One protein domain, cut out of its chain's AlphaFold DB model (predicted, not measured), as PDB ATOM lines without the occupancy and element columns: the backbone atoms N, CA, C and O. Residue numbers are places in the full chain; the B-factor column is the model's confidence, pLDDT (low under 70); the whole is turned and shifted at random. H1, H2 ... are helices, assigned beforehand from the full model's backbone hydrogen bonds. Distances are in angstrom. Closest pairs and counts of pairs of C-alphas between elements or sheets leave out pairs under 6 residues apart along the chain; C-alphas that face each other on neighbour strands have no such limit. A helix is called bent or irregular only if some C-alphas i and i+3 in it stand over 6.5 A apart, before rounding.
ATOM      1  N   LYS A   2      -9.844 -15.258 -15.403       85.44
ATOM      2  CA  LYS A   2      -9.831 -14.740 -16.794       85.44
ATOM      3  C   LYS A   2      -9.646 -13.221 -16.925       85.44
ATOM      4  O   LYS A   2      -8.727 -12.798 -17.606       85.44
ATOM      5  N   ALA A   3     -10.420 -12.424 -16.184       86.75
ATOM      6  CA  ALA A   3     -10.285 -10.964 -16.207       86.75
ATOM      7  C   ALA A   3      -8.878 -10.472 -15.808       86.75
ATOM      8  O   ALA A   3      -8.348  -9.567 -16.437       86.75
ATOM      9  N   ILE A   4      -8.249 -11.091 -14.801       88.56
ATOM     10  CA  ILE A   4      -6.888 -10.729 -14.366       88.56
ATOM     11  C   ILE A   4      -5.865 -11.119 -15.438       88.56
ATOM     12  O   ILE A   4      -4.966 -10.342 -15.732       88.56
ATOM     13  N   ASN A   5      -6.036 -12.276 -16.085       89.69
ATOM     14  CA  ASN A   5      -5.185 -12.677 -17.207       89.69
ATOM     15  C   ASN A   5      -5.304 -11.696 -18.385       89.69
ATOM     16  O   ASN A   5      -4.285 -11.336 -18.969       89.69
ATOM     17  N   ASP A   6      -6.515 -11.218 -18.688       87.19
ATOM     18  CA  ASP A   6      -6.741 -10.210 -19.730       87.19
ATOM     19  C   ASP A   6      -6.073  -8.869 -19.389       87.19
ATOM     20  O   ASP A   6      -5.430  -8.267 -20.252       87.19
ATOM     21  N   PHE A   7      -6.130  -8.447 -18.119       86.56
ATOM     22  CA  PHE A   7      -5.357  -7.300 -17.633       86.56
ATOM     23  C   PHE A   7      -3.851  -7.509 -17.815       86.56
ATOM     24  O   PHE A   7      -3.174  -6.603 -18.286       86.56
ATOM     25  N   THR A   8      -3.320  -8.699 -17.528       86.62
ATOM     26  CA  THR A   8      -1.895  -9.010 -17.728       86.62
ATOM     27  C   THR A   8      -1.473  -8.894 -19.193       86.62
ATOM     28  O   THR A   8      -0.417  -8.327 -19.484       86.62
ATOM     29  N   TYR A   9      -2.291  -9.382 -20.132       87.12
ATOM     30  CA  TYR A   9      -2.004  -9.220 -21.561       87.12
ATOM     31  C   TYR A   9      -2.017  -7.747 -21.973       87.12
ATOM     32  O   TYR A   9      -1.100  -7.300 -22.663       87.12
ATOM     33  N   TYR A  10      -3.010  -6.984 -21.505       86.44
ATOM     34  CA  TYR A  10      -3.090  -5.545 -21.748       86.44
ATOM     35  C   TYR A  10      -1.853  -4.812 -21.214       86.44
ATOM     36  O   TYR A  10      -1.249  -4.021 -21.938       86.44
ATOM     37  N   THR A  11      -1.422  -5.126 -19.989       85.69
ATOM     38  CA  THR A  11      -0.220  -4.557 -19.367       85.69
ATOM     39  C   THR A  11       1.014  -4.780 -20.235       85.69
ATOM     40  O   THR A  11       1.774  -3.843 -20.473       85.69
ATOM     41  N   ILE A  12       1.198  -5.989 -20.776       84.56
ATOM     42  CA  ILE A  12       2.329  -6.299 -21.663       84.56
ATOM     43  C   ILE A  12       2.228  -5.571 -22.995       84.56
ATOM     44  O   ILE A  12       3.229  -5.034 -23.475       84.56
ATOM     45  N   GLU A  13       1.038  -5.524 -23.586       83.62
ATOM     46  CA  GLU A  13       0.819  -4.830 -24.851       83.62
ATOM     47  C   GLU A  13       1.092  -3.325 -24.728       83.62
ATOM     48  O   GLU A  13       1.690  -2.736 -25.629       83.62
ATOM     49  N   LYS A  14       0.682  -2.710 -23.613       86.50
ATOM     50  CA  LYS A  14       0.852  -1.274 -23.350       86.50
ATOM     51  C   LYS A  14       2.150  -0.915 -22.632       86.50
ATOM     52  O   LYS A  14       2.447   0.271 -22.524       86.50
ATOM     53  N   GLN A  15       2.934  -1.905 -22.206       82.88
ATOM     54  CA  GLN A  15       4.180  -1.716 -21.457       82.88
ATOM     55  C   GLN A  15       3.973  -0.891 -20.168       82.88
ATOM     56  O   GLN A  15       4.758   0.012 -19.867       82.88
ATOM     57  N   ASP A  16       2.892  -1.176 -19.437       84.69
ATOM     58  CA  ASP A  16       2.494  -0.441 -18.229       84.69
ATOM     59  C   ASP A  16       3.196  -0.985 -16.971       84.69
ATOM     60  O   ASP A  16       2.790  -1.986 -16.380       84.69
ATOM     61  N   GLU A  17       4.278  -0.326 -16.557       84.25
ATOM     62  CA  GLU A  17       5.085  -0.730 -15.395       84.25
ATOM     63  C   GLU A  17       4.319  -0.656 -14.068       84.25
ATOM     64  O   GLU A  17       4.602  -1.439 -13.160       84.25
ATOM     65  N   HIS A  18       3.320   0.228 -13.948       84.94
ATOM     66  CA  HIS A  18       2.614   0.452 -12.683       84.94
ATOM     67  C   HIS A  18       1.854  -0.789 -12.208       84.94
ATOM     68  O   HIS A  18       1.685  -1.003 -11.009       84.94
ATOM     69  N   LEU A  19       1.416  -1.631 -13.146       85.50
ATOM     70  CA  LEU A  19       0.663  -2.845 -12.846       85.50
ATOM     71  C   LEU A  19       1.560  -4.067 -12.618       85.50
ATOM     72  O   LEU A  19       1.076  -5.092 -12.136       85.50
ATOM     73  N   GLN A  20       2.854  -3.985 -12.933       85.75
ATOM     74  CA  GLN A  20       3.745  -5.142 -12.922       85.75
ATOM     75  C   GLN A  20       3.861  -5.786 -11.539       85.75
ATOM     76  O   GLN A  20       3.699  -6.998 -11.413       85.75
ATOM     77  N   GLU A  21       4.151  -4.989 -10.511       85.94
ATOM     78  CA  GLU A  21       4.348  -5.483  -9.144       85.94
ATOM     79  C   GLU A  21       3.068  -6.124  -8.596       85.94
ATOM     80  O   GLU A  21       3.103  -7.228  -8.057       85.94
ATOM     81  N   THR A  22       1.922  -5.479  -8.828       90.12
ATOM     82  CA  THR A  22       0.614  -5.981  -8.384       90.12
ATOM     83  C   THR A  22       0.285  -7.324  -9.036       90.12
ATOM     84  O   THR A  22      -0.127  -8.263  -8.355       90.12
ATOM     85  N   LEU A  23       0.508  -7.448 -10.349       91.50
ATOM     86  CA  LEU A  23       0.282  -8.699 -11.074       91.50
ATOM     87  C   LEU A  23       1.250  -9.799 -10.625       91.50
ATOM     88  O   LEU A  23       0.837 -10.944 -10.449       91.50
ATOM     89  N   LEU A  24       2.526  -9.470 -10.408       90.12
ATOM     90  CA  LEU A  24       3.520 -10.432  -9.929       90.12
ATOM     91  C   LEU A  24       3.179 -10.973  -8.543       90.12
ATOM     92  O   LEU A  24       3.247 -12.187  -8.360       90.12
ATOM     93  N   ASN A  25       2.788 -10.103  -7.610       90.56
ATOM     94  CA  ASN A  25       2.384 -10.512  -6.266       90.56
ATOM     95  C   ASN A  25       1.149 -11.413  -6.323       90.56
ATOM     96  O   ASN A  25       1.168 -12.500  -5.751       90.56
ATOM     97  N   PHE A  26       0.134 -11.033  -7.110       94.12
ATOM     98  CA  PHE A  26      -1.056 -11.859  -7.312       94.12
ATOM     99  C   PHE A  26      -0.712 -13.262  -7.836       94.12
ATOM    100  O   PHE A  26      -1.169 -14.263  -7.287       94.12
ATOM    101  N   TYR A  27       0.097 -13.359  -8.899       93.38
ATOM    102  CA  TYR A  27       0.454 -14.664  -9.452       93.38
ATOM    103  C   TYR A  27       1.362 -15.458  -8.518       93.38
ATOM    104  O   TYR A  27       1.189 -16.668  -8.421       93.38
ATOM    105  N   HIS A  28       2.302 -14.815  -7.824       91.31
ATOM    106  CA  HIS A  28       3.132 -15.495  -6.834       91.31
ATOM    107  C   HIS A  28       2.263 -16.138  -5.748       91.31
ATOM    108  O   HIS A  28       2.335 -17.350  -5.565       91.31
ATOM    109  N   GLU A  29       1.367 -15.371  -5.123       92.69
ATOM    110  CA  GLU A  29       0.437 -15.888  -4.115       92.69
ATOM    111  C   GLU A  29      -0.427 -17.028  -4.664       92.69
ATOM    112  O   GLU A  29      -0.567 -18.061  -4.010       92.69
ATOM    113  N   LEU A  30      -0.949 -16.885  -5.886       94.00
ATOM    114  CA  LEU A  30      -1.788 -17.901  -6.517       94.00
ATOM    115  C   LEU A  30      -1.033 -19.214  -6.776       94.00
ATOM    116  O   LEU A  30      -1.525 -20.282  -6.415       94.00
ATOM    117  N   PHE A  31       0.146 -19.157  -7.402       93.19
ATOM    118  CA  PHE A  31       0.943 -20.354  -7.689       93.19
ATOM    119  C   PHE A  31       1.439 -21.015  -6.397       93.19
ATOM    120  O   PHE A  31       1.383 -22.239  -6.282       93.19
ATOM    121  N   THR A  32       1.864 -20.226  -5.407       91.00
ATOM    122  CA  THR A  32       2.284 -20.741  -4.099       91.00
ATOM    123  C   THR A  32       1.124 -21.384  -3.337       91.00
ATOM    124  O   THR A  32       1.322 -22.437  -2.739       91.00
ATOM    125  N   ALA A  33      -0.079 -20.798  -3.361       92.69
ATOM    126  CA  ALA A  33      -1.259 -21.386  -2.725       92.69
ATOM    127  C   ALA A  33      -1.611 -22.741  -3.351       92.69
ATOM    128  O   ALA A  33      -1.721 -23.730  -2.633       92.69
ATOM    129  N   ILE A  34      -1.663 -22.809  -4.689       93.12
ATOM    130  CA  ILE A  34      -1.924 -24.059  -5.418       93.12
ATOM    131  C   ILE A  34      -0.920 -25.146  -5.022       93.12
ATOM    132  O   ILE A  34      -1.318 -26.277  -4.777       93.12
ATOM    133  N   ARG A  35       0.374 -24.815  -4.949       91.00
ATOM    134  CA  ARG A  35       1.428 -25.787  -4.618       91.00
ATOM    135  C   ARG A  35       1.358 -26.262  -3.165       91.00
ATOM    136  O   ARG A  35       1.412 -27.465  -2.932       91.00
ATOM    137  N   LYS A  36       1.147 -25.346  -2.212       89.44
ATOM    138  CA  LYS A  36       1.038 -25.674  -0.780       89.44
ATOM    139  C   LYS A  36      -0.190 -26.517  -0.442       89.44
ATOM    140  O   LYS A  36      -0.121 -27.354   0.452       89.44
ATOM    141  N   GLU A  37      -1.309 -26.258  -1.113       90.56
ATOM    142  CA  GLU A  37      -2.577 -26.966  -0.896       90.56
ATOM    143  C   GLU A  37      -2.651 -28.298  -1.663       90.56
ATOM    144  O   GLU A  37      -3.578 -29.079  -1.449       90.56
ATOM    145  N   HIS A  38      -1.686 -28.573  -2.549       90.12
ATOM    146  CA  HIS A  38      -1.674 -29.765  -3.393       90.12
ATOM    147  C   HIS A  38      -1.324 -31.039  -2.617       90.12
ATOM    148  O   HIS A  38      -0.414 -31.075  -1.785       90.12
ATOM    149  N   ASP A  39      -2.005 -32.128  -2.966       87.75
ATOM    150  CA  ASP A  39      -1.676 -33.461  -2.478       87.75
ATOM    151  C   ASP A  39      -0.384 -33.962  -3.138       87.75
ATOM    152  O   ASP A  39      -0.365 -34.365  -4.301       87.75
ATOM    153  N   LYS A  40       0.706 -33.983  -2.365       84.50
ATOM    154  CA  LYS A  40       2.045 -34.387  -2.822       84.50
ATOM    155  C   LYS A  40       2.127 -35.846  -3.292       84.50
ATOM    156  O   LYS A  40       3.136 -36.222  -3.879       84.50
ATOM    157  N   THR A  41       1.096 -36.662  -3.059       81.69
ATOM    158  CA  THR A  41       1.007 -38.026  -3.604       81.69
ATOM    159  C   THR A  41       0.545 -38.070  -5.065       81.69
ATOM    160  O   THR A  41       0.673 -39.108  -5.713       81.69
ATOM    161  N   GLN A  42       0.033 -36.957  -5.599       86.56
ATOM    162  CA  GLN A  42      -0.454 -36.838  -6.972       86.56
ATOM    163  C   GLN A  42       0.411 -35.892  -7.808       86.56
ATOM    164  O   GLN A  42       1.053 -34.975  -7.295       86.56
ATOM    165  N   ASP A  43       0.378 -36.073  -9.126       89.31
ATOM    166  CA  ASP A  43       1.041 -35.163 -10.057       89.31
ATOM    167  C   ASP A  43       0.293 -33.818 -10.095       89.31
ATOM    168  O   ASP A  43      -0.921 -33.775 -10.306       89.31
ATOM    169  N   LEU A  44       1.010 -32.702  -9.926       91.81
ATOM    170  CA  LEU A  44       0.382 -31.378  -9.908       91.81
ATOM    171  C   LEU A  44      -0.039 -30.948 -11.318       91.81
ATOM    172  O   LEU A  44       0.791 -30.827 -12.224       91.81
ATOM    173  N   VAL A  45      -1.329 -30.664 -11.495       93.50
ATOM    174  CA  VAL A  45      -1.900 -30.101 -12.727       93.50
ATOM    175  C   VAL A  45      -2.493 -28.734 -12.413       93.50
ATOM    176  O   VAL A  45      -3.396 -28.610 -11.588       93.50
ATOM    177  N   TYR A  46      -1.997 -27.695 -13.080       94.25
ATOM    178  CA  TYR A  46      -2.506 -26.340 -12.889       94.25
ATOM    179  C   TYR A  46      -3.840 -26.130 -13.628       94.25
ATOM    180  O   TYR A  46      -4.096 -26.768 -14.653       94.25
ATOM    181  N   PRO A  47      -4.685 -25.188 -13.168       94.44
ATOM    182  CA  PRO A  47      -5.867 -24.766 -13.910       94.44
ATOM    183  C   PRO A  47      -5.542 -24.352 -15.354       94.44
ATOM    184  O   PRO A  47      -4.591 -23.608 -15.602       94.44
ATOM    185  N   ILE A  48      -6.384 -24.765 -16.307       93.06
ATOM    186  CA  ILE A  48      -6.183 -24.517 -17.747       93.06
ATOM    187  C   ILE A  48      -6.035 -23.027 -18.098       93.06
ATOM    188  O   ILE A  48      -5.296 -22.670 -19.017       93.06
ATOM    189  N   ASP A  49      -6.693 -22.149 -17.337       93.19
ATOM    190  CA  ASP A  49      -6.594 -20.697 -17.497       93.19
ATOM    191  C   ASP A  49      -5.162 -20.189 -17.232       93.19
ATOM    192  O   ASP A  49      -4.721 -19.254 -17.901       93.19
ATOM    193  N   LEU A  50      -4.409 -20.812 -16.313       94.81
ATOM    194  CA  LEU A  50      -3.012 -20.462 -16.027       94.81
ATOM    195  C   LEU A  50      -2.061 -20.984 -17.104       94.81
ATOM    196  O   LEU A  50      -1.184 -20.248 -17.552       94.81
ATOM    197  N   TYR A  51      -2.264 -22.213 -17.583       95.38
ATOM    198  CA  TYR A  51      -1.503 -22.736 -18.721       95.38
ATOM    199  C   TYR A  51      -1.697 -21.871 -19.972       95.38
ATOM    200  O   TYR A  51      -0.724 -21.431 -20.585       95.38
ATOM    201  N   THR A  52      -2.952 -21.538 -20.290       93.62
ATOM    202  CA  THR A  52      -3.306 -20.655 -21.411       93.62
ATOM    203  C   THR A  52      -2.697 -19.266 -21.240       93.62
ATOM    204  O   THR A  52      -2.243 -18.657 -22.212       93.62
ATOM    205  N   MET A  53      -2.656 -18.764 -20.002       94.31
ATOM    206  CA  MET A  53      -1.976 -17.519 -19.680       94.31
ATOM    207  C   MET A  53      -0.506 -17.559 -20.061       94.31
ATOM    208  O   MET A  53      -0.084 -16.774 -20.907       94.31
ATOM    209  N   ILE A  54       0.247 -18.494 -19.495       94.06
ATOM    210  CA  ILE A  54       1.691 -18.597 -19.716       94.06
ATOM    211  C   ILE A  54       2.011 -18.838 -21.194       94.06
ATOM    212  O   ILE A  54       2.955 -18.241 -21.714       94.06
ATOM    213  N   TYR A  55       1.203 -19.642 -21.886       93.75
ATOM    214  CA  TYR A  55       1.347 -19.876 -23.321       93.75
ATOM    215  C   TYR A  55       1.274 -18.583 -24.137       93.75
ATOM    216  O   TYR A  55       2.187 -18.281 -24.909       93.75
ATOM    217  N   LYS A  56       0.202 -17.797 -23.948       91.69
ATOM    218  CA  LYS A  56       0.026 -16.526 -24.665       91.69
ATOM    219  C   LYS A  56       1.135 -15.538 -24.319       91.69
ATOM    220  O   LYS A  56       1.656 -14.897 -25.222       91.69
ATOM    221  N   LEU A  57       1.553 -15.482 -23.052       91.12
ATOM    222  CA  LEU A  57       2.686 -14.659 -22.630       91.12
ATOM    223  C   LEU A  57       3.963 -15.025 -23.391       91.12
ATOM    224  O   LEU A  57       4.577 -14.149 -23.989       91.12
ATOM    225  N   ASN A  58       4.333 -16.307 -23.437       92.12
ATOM    226  CA  ASN A  58       5.526 -16.761 -24.161       92.12
ATOM    227  C   ASN A  58       5.458 -16.425 -25.657       92.12
ATOM    228  O   ASN A  58       6.446 -15.966 -26.224       92.12
ATOM    229  N   ARG A  59       4.289 -16.601 -26.283       90.44
ATOM    230  CA  ARG A  59       4.065 -16.258 -27.694       90.44
ATOM    231  C   ARG A  59       4.162 -14.752 -27.961       90.44
ATOM    232  O   ARG A  59       4.723 -14.336 -28.969       90.44
ATOM    233  N   ASP A  60       3.593 -13.923 -27.096       87.75
ATOM    234  CA  ASP A  60       3.548 -12.478 -27.322       87.75
ATOM    235  C   ASP A  60       4.909 -11.826 -27.002       87.75
ATOM    236  O   ASP A  60       5.340 -10.908 -27.704       87.75
ATOM    237  N   LEU A  61       5.624 -12.348 -25.996       86.50
ATOM    238  CA  LEU A  61       6.972 -11.920 -25.601       86.50
ATOM    239  C   LEU A  61       8.065 -12.409 -26.563       86.50
ATOM    240  O   LEU A  61       9.090 -11.747 -26.700       86.50
ATOM    241  N   SER A  62       7.878 -13.534 -27.263       83.50
ATOM    242  CA  SER A  62       8.867 -13.986 -28.255       83.50
ATOM    243  C   SER A  62       8.944 -13.062 -29.472       83.50
ATOM    244  O   SER A  62      10.019 -12.899 -30.050       83.50
ATOM    245  N   ASN A  63       7.830 -12.405 -29.807       77.19
ATOM    246  CA  ASN A  63       7.681 -11.540 -30.977       77.19
ATOM    247  C   ASN A  63       8.000 -10.056 -30.717       77.19
ATOM    248  O   ASN A  63       8.047  -9.267 -31.662       77.19
ATOM    249  N   LYS A  64       8.193  -9.643 -29.459       72.75
ATOM    250  CA  LYS A  64       8.388  -8.235 -29.077       72.75
ATOM    251  C   LYS A  64       9.516  -8.102 -28.059       72.75
ATOM    252  O   LYS A  64       9.595  -8.871 -27.110       72.75
ATOM    253  N   GLN A  65      10.366  -7.086 -28.204       67.62
ATOM    254  CA  GLN A  65      11.244  -6.702 -27.099       67.62
ATOM    255  C   GLN A  65      10.416  -5.995 -26.028       67.62
ATOM    256  O   GLN A  65       9.702  -5.040 -26.327       67.62
ATOM    257  N   ASN A  66      10.527  -6.470 -24.788       69.31
ATOM    258  CA  ASN A  66       9.836  -5.919 -23.630       69.31
ATOM    259  C   ASN A  66      10.846  -5.221 -22.702       69.31
ATOM    260  O   ASN A  66      11.309  -5.828 -21.737       69.31
ATOM    261  N   PRO A  67      11.263  -3.977 -23.004       70.19
ATOM    262  CA  PRO A  67      12.289  -3.296 -22.219       70.19
ATOM    263  C   PRO A  67      11.816  -2.924 -20.809       70.19
ATOM    264  O   PRO A  67      12.653  -2.723 -19.934       70.19
ATOM    265  N   LYS A  68      10.497  -2.820 -20.593       77.44
ATOM    266  CA  LYS A  68       9.914  -2.290 -19.357       77.44
ATOM    267  C   LYS A  68       9.476  -3.374 -18.376       77.44
ATOM    268  O   LYS A  68       9.726  -3.254 -17.183       77.44
ATOM    269  N   LEU A  69       8.890  -4.471 -18.864       82.81
ATOM    270  CA  LEU A  69       8.260  -5.489 -18.012       82.81
ATOM    271  C   LEU A  69       9.094  -6.764 -17.851       82.81
ATOM    272  O   LEU A  69       8.596  -7.889 -17.981       82.81
ATOM    273  N   LEU A  70      10.381  -6.585 -17.547       84.31
ATOM    274  CA  LEU A  70      11.366  -7.668 -17.510       84.31
ATOM    275  C   LEU A  70      11.060  -8.751 -16.467       84.31
ATOM    276  O   LEU A  70      11.383  -9.913 -16.697       84.31
ATOM    277  N   ALA A  71      10.434  -8.422 -15.331       86.50
ATOM    278  CA  ALA A  71      10.200  -9.428 -14.291       86.50
ATOM    279  C   ALA A  71       8.996 -10.338 -14.596       86.50
ATOM    280  O   ALA A  71       9.073 -11.539 -14.332       86.50
ATOM    281  N   ILE A  72       7.921  -9.808 -15.200       87.75
ATOM    282  CA  ILE A  72       6.818 -10.643 -15.714       87.75
ATOM    283  C   ILE A  72       7.333 -11.536 -16.835       87.75
ATOM    284  O   ILE A  72       7.074 -12.739 -16.830       87.75
ATOM    285  N   GLU A  73       8.104 -10.962 -17.758       88.69
ATOM    286  CA  GLU A  73       8.722 -11.725 -18.832       88.69
ATOM    287  C   GLU A  73       9.585 -12.854 -18.273       88.69
ATOM    288  O   GLU A  73       9.372 -14.012 -18.624       88.69
ATOM    289  N   HIS A  74      10.493 -12.539 -17.347       90.38
ATOM    290  CA  HIS A  74      11.352 -13.521 -16.703       90.38
ATOM    291  C   HIS A  74      10.543 -14.671 -16.100       90.38
ATOM    292  O   HIS A  74      10.810 -15.826 -16.419       90.38
ATOM    293  N   ARG A  75       9.536 -14.389 -15.265       90.00
ATOM    294  CA  ARG A  75       8.726 -15.425 -14.595       90.00
ATOM    295  C   ARG A  75       7.943 -16.296 -15.585       90.00
ATOM    296  O   ARG A  75       7.854 -17.505 -15.375       90.00
ATOM    297  N   ALA A  76       7.434 -15.706 -16.668       89.44
ATOM    298  CA  ALA A  76       6.673 -16.417 -17.692       89.44
ATOM    299  C   ALA A  76       7.550 -17.331 -18.563       89.44
ATOM    300  O   ALA A  76       7.172 -18.475 -18.826       89.44
ATOM    301  N   VAL A  77       8.710 -16.840 -19.013       91.75
ATOM    302  CA  VAL A  77       9.572 -17.544 -19.985       91.75
ATOM    303  C   VAL A  77      10.556 -18.510 -19.333       91.75
ATOM    304  O   VAL A  77      10.943 -19.498 -19.944       91.75
ATOM    305  N   SER A  78      10.945 -18.267 -18.079       92.88
ATOM    306  CA  SER A  78      11.869 -19.147 -17.348       92.88
ATOM    307  C   SER A  78      11.222 -20.445 -16.852       92.88
ATOM    308  O   SER A  78      11.911 -21.331 -16.356       92.88
ATOM    309  N   GLY A  79       9.894 -20.559 -16.938       92.44
ATOM    310  CA  GLY A  79       9.145 -21.686 -16.382       92.44
ATOM    311  C   GLY A  79       8.973 -21.637 -14.861       92.44
ATOM    312  O   GLY A  79       8.397 -22.570 -14.307       92.44
ATOM    313  N   ILE A  80       9.412 -20.566 -14.182       92.81
ATOM    314  CA  ILE A  80       9.345 -20.435 -12.713       92.81
ATOM    315  C   ILE A  80       7.936 -20.665 -12.170       92.81
ATOM    316  O   ILE A  80       7.785 -21.365 -11.176       92.81
ATOM    317  N   TRP A  81       6.899 -20.120 -12.805       92.81
ATOM    318  CA  TRP A  81       5.531 -20.317 -12.317       92.81
ATOM    319  C   TRP A  81       5.079 -21.781 -12.354       92.81
ATOM    320  O   TRP A  81       4.354 -22.214 -11.469       92.81
ATOM    321  N   LEU A  82       5.526 -22.560 -13.343       93.56
ATOM    322  CA  LEU A  82       5.128 -23.963 -13.481       93.56
ATOM    323  C   LEU A  82       5.996 -24.902 -12.638       93.56
ATOM    324  O   LEU A  82       5.476 -25.840 -12.035       93.56
ATOM    325  N   LEU A  83       7.302 -24.635 -12.571       91.94
ATOM    326  CA  LEU A  83       8.264 -25.424 -11.797       91.94
ATOM    327  C   LEU A  83       8.243 -25.082 -10.295       91.94
ATOM    328  O   LEU A  83       8.626 -25.908  -9.471       91.94
ATOM    329  N   GLY A  84       7.759 -23.889  -9.944       87.00
ATOM    330  CA  GLY A  84       7.745 -23.335  -8.593       87.00
ATOM    331  C   GLY A  84       9.038 -22.600  -8.240       87.00
ATOM    332  O   GLY A  84      10.119 -22.932  -8.731       87.00
ATOM    333  N   ASP A  85       8.944 -21.618  -7.340       80.38
ATOM    334  CA  ASP A  85      10.083 -20.937  -6.705       80.38
ATOM    335  C   ASP A  85      10.348 -21.409  -5.261       80.38
ATOM    336  O   ASP A  85      11.461 -21.230  -4.778       80.38
ATOM    337  N   ASP A  86       9.426 -22.157  -4.650       77.25
ATOM    338  CA  ASP A  86       9.569 -22.806  -3.335       77.25
ATOM    339  C   ASP A  86      10.527 -24.020  -3.296       77.25
ATOM    340  O   ASP A  86      10.949 -24.545  -4.324       77.25
ATOM    341  N   PHE A  87      10.872 -24.489  -2.094       73.31
ATOM    342  CA  PHE A  87      11.675 -25.704  -1.882       73.31
ATOM    343  C   PHE A  87      10.831 -26.992  -1.870       73.31
ATOM    344  O   PHE A  87      11.297 -28.031  -1.402       73.31
ATOM    345  N   GLU A  88       9.579 -26.947  -2.339       78.56
ATOM    346  CA  GLU A  88       8.720 -28.126  -2.330       78.56
ATOM    347  C   GLU A  88       9.065 -29.064  -3.490       78.56
ATOM    348  O   GLU A  88       9.122 -28.669  -4.658       78.56
ATOM    349  N   GLN A  89       9.266 -30.337  -3.158       81.56
ATOM    350  CA  GLN A  89       9.511 -31.398  -4.126       81.56
ATOM    351  C   GLN A  89       8.167 -31.921  -4.639       81.56
ATOM    352  O   GLN A  89       7.595 -32.849  -4.072       81.56
ATOM    353  N   ILE A  90       7.635 -31.271  -5.675       85.81
ATOM    354  CA  ILE A  90       6.374 -31.649  -6.322       85.81
ATOM    355  C   ILE A  90       6.676 -32.226  -7.701       85.81
ATOM    356  O   ILE A  90       7.321 -31.576  -8.527       85.81
ATOM    357  N   LYS A  91       6.167 -33.431  -7.962       89.38
ATOM    358  CA  LYS A  91       6.327 -34.107  -9.246       89.38
ATOM    359  C   LYS A  91       5.611 -33.346 -10.369       89.38
ATOM    360  O   LYS A  91       4.448 -32.953 -10.246       89.38
ATOM    361  N   ILE A  92       6.315 -33.153 -11.485       92.12
ATOM    362  CA  ILE A  92       5.795 -32.470 -12.676       92.12
ATOM    363  C   ILE A  92       4.870 -33.426 -13.437       92.12
ATOM    364  O   ILE A  92       5.298 -34.497 -13.863       92.12
ATOM    365  N   SER A  93       3.616 -33.026 -13.648       94.06
ATOM    366  CA  SER A  93       2.668 -33.786 -14.473       94.06
ATOM    367  C   SER A  93       3.015 -33.740 -15.966       94.06
ATOM    368  O   SER A  93       3.539 -32.743 -16.469       94.06
ATOM    369  N   GLU A  94       2.615 -34.766 -16.725       92.56
ATOM    370  CA  GLU A  94       2.747 -34.766 -18.195       92.56
ATOM    371  C   GLU A  94       1.989 -33.603 -18.863       92.56
ATOM    372  O   GLU A  94       2.446 -33.058 -19.869       92.56
ATOM    373  N   ALA A  95       0.875 -33.148 -18.274       94.00
ATOM    374  CA  ALA A  95       0.178 -31.940 -18.719       94.00
ATOM    375  C   ALA A  95       1.067 -30.690 -18.583       94.00
ATOM    376  O   ALA A  95       1.140 -29.869 -19.500       94.00
ATOM    377  N   THR A  96       1.806 -30.575 -17.475       95.56
ATOM    378  CA  THR A  96       2.769 -29.485 -17.273       95.56
ATOM    379  C   THR A  96       3.958 -29.600 -18.222       95.56
ATOM    380  O   THR A  96       4.355 -28.585 -18.788       95.56
ATOM    381  N   TYR A  97       4.496 -30.802 -18.469       95.75
ATOM    382  CA  TYR A  97       5.549 -31.005 -19.475       95.75
ATOM    383  C   TYR A  97       5.094 -30.603 -20.878       95.75
ATOM    384  O   TYR A  97       5.817 -29.889 -21.571       95.75
ATOM    385  N   THR A  98       3.882 -30.999 -21.271       94.12
ATOM    386  CA  THR A  98       3.282 -30.617 -22.558       94.12
ATOM    387  C   THR A  98       3.196 -29.097 -22.671       94.12
ATOM    388  O   THR A  98       3.612 -28.515 -23.674       94.12
ATOM    389  N   GLN A  99       2.730 -28.422 -21.616       95.31
ATOM    390  CA  GLN A  99       2.644 -26.967 -21.617       95.31
ATOM    391  C   GLN A  99       4.019 -26.286 -21.637       95.31
ATOM    392  O   GLN A  99       4.203 -25.295 -22.346       95.31
ATOM    393  N   LEU A 100       4.994 -26.803 -20.886       96.50
ATOM    394  CA  LEU A 100       6.373 -26.315 -20.914       96.50
ATOM    395  C   LEU A 100       6.976 -26.456 -22.315       96.50
ATOM    396  O   LEU A 100       7.618 -25.519 -22.787       96.50
ATOM    397  N   TRP A 101       6.720 -27.571 -23.005       96.25
ATOM    398  CA  TRP A 101       7.185 -27.772 -24.375       96.25
ATOM    399  C   TRP A 101       6.573 -26.754 -25.343       96.25
ATOM    400  O   TRP A 101       7.302 -26.116 -26.100       96.25
ATOM    401  N   LEU A 102       5.258 -26.518 -25.265       93.81
ATOM    402  CA  LEU A 102       4.582 -25.488 -26.067       93.81
ATOM    403  C   LEU A 102       5.156 -24.084 -25.821       93.81
ATOM    404  O   LEU A 102       5.273 -23.286 -26.750       93.81
ATOM    405  N   ASN A 103       5.532 -23.777 -24.577       94.62
ATOM    406  CA  ASN A 103       6.163 -22.503 -24.242       94.62
ATOM    407  C   ASN A 103       7.562 -22.399 -24.865       94.62
ATOM    408  O   ASN A 103       7.868 -21.388 -25.493       94.62
ATOM    409  N   ILE A 104       8.376 -23.455 -24.754       95.00
ATOM    410  CA  ILE A 104       9.706 -23.539 -25.378       95.00
ATOM    411  C   ILE A 104       9.625 -23.376 -26.892       95.00
ATOM    412  O   ILE A 104      10.394 -22.610 -27.473       95.00
ATOM    413  N   TYR A 105       8.675 -24.062 -27.523       93.00
ATOM    414  CA  TYR A 105       8.435 -23.984 -28.958       93.00
ATOM    415  C   TYR A 105       8.161 -22.544 -29.424       93.00
ATOM    416  O   TYR A 105       8.555 -22.162 -30.519       93.00
ATOM    417  N   ASN A 106       7.549 -21.699 -28.592       92.19
ATOM    418  CA  ASN A 106       7.336 -20.293 -28.941       92.19
ATOM    419  C   ASN A 106       8.602 -19.431 -28.822       92.19
ATOM    420  O   ASN A 106       8.659 -18.363 -29.432       92.19
ATOM    421  N   ILE A 107       9.591 -19.848 -28.021       94.00
ATOM    422  CA  ILE A 107      10.753 -19.020 -27.662       94.00
ATOM    423  C   ILE A 107      12.091 -19.540 -28.202       94.00
ATOM    424  O   ILE A 107      13.083 -18.826 -28.073       94.00
ATOM    425  N   TYR A 108      12.166 -20.744 -28.788       94.38
ATOM    426  CA  TYR A 108      13.447 -21.395 -29.128       94.38
ATOM    427  C   TYR A 108      14.331 -20.583 -30.092       94.38
ATOM    428  O   TYR A 108      15.556 -20.686 -30.037       94.38
ATOM    429  N   THR A 109      13.729 -19.747 -30.941       93.44
ATOM    430  CA  THR A 109      14.425 -18.836 -31.867       93.44
ATOM    431  C   THR A 109      14.941 -17.560 -31.205       93.44
ATOM    432  O   THR A 109      15.658 -16.793 -31.843       93.44
ATOM    433  N   ASN A 110      14.598 -17.309 -29.937       93.56
ATOM    434  CA  ASN A 110      15.038 -16.153 -29.167       93.56
ATOM    435  C   ASN A 110      16.084 -16.580 -28.118       93.56
ATOM    436  O   ASN A 110      15.725 -17.022 -27.020       93.56
ATOM    437  N   PRO A 111      17.393 -16.396 -28.397       93.56
ATOM    438  CA  PRO A 111      18.464 -16.858 -27.520       93.56
ATOM    439  C   PRO A 111      18.348 -16.349 -26.086       93.56
ATOM    440  O   PRO A 111      18.709 -17.056 -25.154       93.56
ATOM    441  N   ARG A 112      17.863 -15.118 -25.881       92.56
ATOM    442  CA  ARG A 112      17.769 -14.528 -24.541       92.56
ATOM    443  C   ARG A 112      16.750 -15.269 -23.681       92.56
ATOM    444  O   ARG A 112      17.051 -15.572 -22.532       92.56
ATOM    445  N   LEU A 113      15.580 -15.580 -24.234       94.00
ATOM    446  CA  LEU A 113      14.510 -16.255 -23.500       94.00
ATOM    447  C   LEU A 113      14.885 -17.706 -23.181       94.00
ATOM    448  O   LEU A 113      14.720 -18.143 -22.045       94.00
ATOM    449  N   VAL A 114      15.497 -18.416 -24.136       96.25
ATOM    450  CA  VAL A 114      16.008 -19.780 -23.910       96.25
ATOM    451  C   VAL A 114      17.061 -19.807 -22.800       96.25
ATOM    452  O   VAL A 114      17.050 -20.711 -21.969       96.25
ATOM    453  N   LYS A 115      17.946 -18.804 -22.735       95.62
ATOM    454  CA  LYS A 115      18.939 -18.683 -21.653       95.62
ATOM    455  C   LYS A 115      18.282 -18.542 -20.277       95.62
ATOM    456  O   LYS A 115      18.746 -19.174 -19.335       95.62
ATOM    457  N   LEU A 116      17.211 -17.748 -20.166       95.00
ATOM    458  CA  LEU A 116      16.457 -17.591 -18.914       95.00
ATOM    459  C   LEU A 116      15.793 -18.903 -18.486       95.00
ATOM    460  O   LEU A 116      15.876 -19.280 -17.319       95.00
ATOM    461  N   PHE A 117      15.184 -19.617 -19.435       96.81
ATOM    462  CA  PHE A 117      14.625 -20.946 -19.193       96.81
ATOM    463  C   PHE A 117      15.694 -21.933 -18.719       96.81
ATOM    464  O   PHE A 117      15.558 -22.526 -17.653       96.81
ATOM    465  N   TRP A 118      16.802 -22.043 -19.455       97.25
ATOM    466  CA  TRP A 118      17.890 -22.959 -19.118       97.25
ATOM    467  C   TRP A 118      18.502 -22.672 -17.742       97.25
ATOM    468  O   TRP A 118      18.764 -23.597 -16.977       97.25
ATOM    469  N   ALA A 119      18.697 -21.393 -17.406       95.44
ATOM    470  CA  ALA A 119      19.207 -20.971 -16.105       95.44
ATOM    471  C   ALA A 119      18.308 -21.428 -14.947       95.44
ATOM    472  O   ALA A 119      18.800 -21.959 -13.952       95.44
ATOM    473  N   ASN A 120      16.990 -21.268 -15.088       95.19
ATOM    474  CA  ASN A 120      16.040 -21.721 -14.079       95.19
ATOM    475  C   ASN A 120      15.947 -23.254 -14.015       95.19
ATOM    476  O   ASN A 120      15.965 -23.819 -12.925       95.19
ATOM    477  N   SER A 121      15.935 -23.949 -15.157       95.94
ATOM    478  CA  SER A 121      15.976 -25.416 -15.195       95.94
ATOM    479  C   SER A 121      17.226 -25.989 -14.531       95.94
ATOM    480  O   SER A 121      17.146 -27.002 -13.838       95.94
ATOM    481  N   PHE A 122      18.376 -25.330 -14.704       95.19
ATOM    482  CA  PHE A 122      19.615 -25.695 -14.023       95.19
ATOM    483  C   PHE A 122      19.438 -25.613 -12.504       95.19
ATOM    484  O   PHE A 122      19.781 -26.562 -11.800       95.19
ATOM    485  N   GLN A 123      18.869 -24.518 -11.994       92.50
ATOM    486  CA  GLN A 123      18.618 -24.354 -10.559       92.50
ATOM    487  C   GLN A 123      17.593 -25.368 -10.041       92.50
ATOM    488  O   GLN A 123      17.829 -26.004  -9.015       92.50
ATOM    489  N   TYR A 124      16.498 -25.579 -10.774       93.94
ATOM    490  CA  TYR A 124      15.479 -26.573 -10.442       93.94
ATOM    491  C   TYR A 124      16.083 -27.976 -10.317       93.94
ATOM    492  O   TYR A 124      15.917 -28.639  -9.296       93.94
ATOM    493  N   PHE A 125      16.838 -28.422 -11.321       94.00
ATOM    494  CA  PHE A 125      17.412 -29.766 -11.325       94.00
ATOM    495  C   PHE A 125      18.509 -29.952 -10.270       94.00
ATOM    496  O   PHE A 125      18.672 -31.045  -9.726       94.00
ATOM    497  N   THR A 126      19.262 -28.885  -9.988       91.50
ATOM    498  CA  THR A 126      20.348 -28.915  -9.005       91.50
ATOM    499  C   THR A 126      19.822 -28.969  -7.583       91.50
ATOM    500  O   THR A 126      20.363 -29.745  -6.816       91.50
ATOM    501  N   TYR A 127      18.799 -28.172  -7.249       88.69
ATOM    502  CA  TYR A 127      18.391 -27.947  -5.856       88.69
ATOM    503  C   TYR A 127      17.014 -28.508  -5.494       88.69
ATOM    504  O   TYR A 127      16.753 -28.810  -4.335       88.69
ATOM    505  N   LYS A 128      16.094 -28.622  -6.458       89.19
ATOM    506  CA  LYS A 128      14.716 -29.077  -6.192       89.19
ATOM    507  C   LYS A 128      14.504 -30.528  -6.572       89.19
ATOM    508  O   LYS A 128      13.804 -31.248  -5.873       89.19
ATOM    509  N   LEU A 129      15.143 -30.964  -7.653       91.69
ATOM    510  CA  LEU A 129      15.087 -32.344  -8.117       91.69
ATOM    511  C   LEU A 129      16.313 -33.153  -7.681       91.69
ATOM    512  O   LEU A 129      16.774 -34.012  -8.425       91.69
ATOM    513  N   GLU A 130      16.868 -32.871  -6.499       91.00
ATOM    514  CA  GLU A 130      18.045 -33.559  -5.952       91.00
ATOM    515  C   GLU A 130      17.849 -35.078  -5.839       91.00
ATOM    516  O   GLU A 130      16.726 -35.592  -5.742       91.00
ATOM    517  N   LYS A 131      18.973 -35.804  -5.885       91.44
ATOM    518  CA  LYS A 131      18.986 -37.252  -5.668       91.44
ATOM    519  C   LYS A 131      18.611 -37.555  -4.222       91.44
ATOM    520  O   LYS A 131      18.976 -36.813  -3.320       91.44
TER     521      LYS A 131
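What this domain is: This is residues 2 to 131 of the 598 residues of an uncharacterized protein of Bacteroides acidifaciens (UniProt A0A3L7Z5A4). Three helices, H1, H3 and H6, stand side by side in a row and run the same way, H1 only loosely joined to H3. H2 folds back from H1 at one end of the row, H7 from H6 at the other, and the short H4 and H5 fill the space between H2 and H7. The 130 printed residues hold seven named helices, H1 to H7 in chain order, and no named strand: all helix. The whole is compact, with a radius of gyration of the C-alphas of 14.2 A and spans of 42 by 31 by 21 A.

How they stand to each other: H1, residues 2 to 14, and H2, residues 17 to 37, form a helical hairpin, opposite ways at 36 degrees, only just steep; the closest C-alphas, of Thr 11 and Leu 19, are 6.8 A apart. H3, residues 48 to 62, only just touches H1, with 3 pairs of C-alphas within 8 A, closest Asn 5 and Met 53 at 6.3 A. H4, residues 70 to 77, touches H3 at a steep tilt of 61 degrees, closest C-alphas Ile 54 and Ala 76 at 5.8 A. H5, residues 80 to 83, is close to but not clearly touching H2, the C-alphas of Phe 31 and Trp 81 being 6.5 A apart. H6, residues 94 to 107, touches H3 at a shallow tilt of 18 degrees, closest C-alphas Arg 59 and Asn 106 at 5.3 A. H7, residues 111 to 128, touches H6 only at the corner, and touches H4 with residues 113 to 117 alone, closest C-alphas Val 77 and Phe 117 at 6.1 A. H2 and H7 are apart. Helix packing is mostly crossed, but only just: leaving out H6 and H7, which touch only at the corner, 2 of the 6 pairs of helices that touch are at a shallow tilt. Every O i to N i+4 pair is within hydrogen-bond range in H1, H3, H4, H6 and H7, and 15 of 17 in H2; H5 is too short for one.

Where its parts are: H1 begins at C-alpha 2, (-9.831, -14.740, -16.794). H2 is 30.9 A long and irregular, C-alphas 18 and 21 being 7.1 A apart. H3 measures 21.2 A, H6 20.0 A and H7 24.9 A, ending at C-alpha 128, (14.716, -29.077, -6.192).

The domain as a whole: The C-alphas farthest apart, of Lys 14 and Lys 131, are 44.0 A apart. The printed part has no cut and no long link. Residues 65 to 66 have pLDDT under 70.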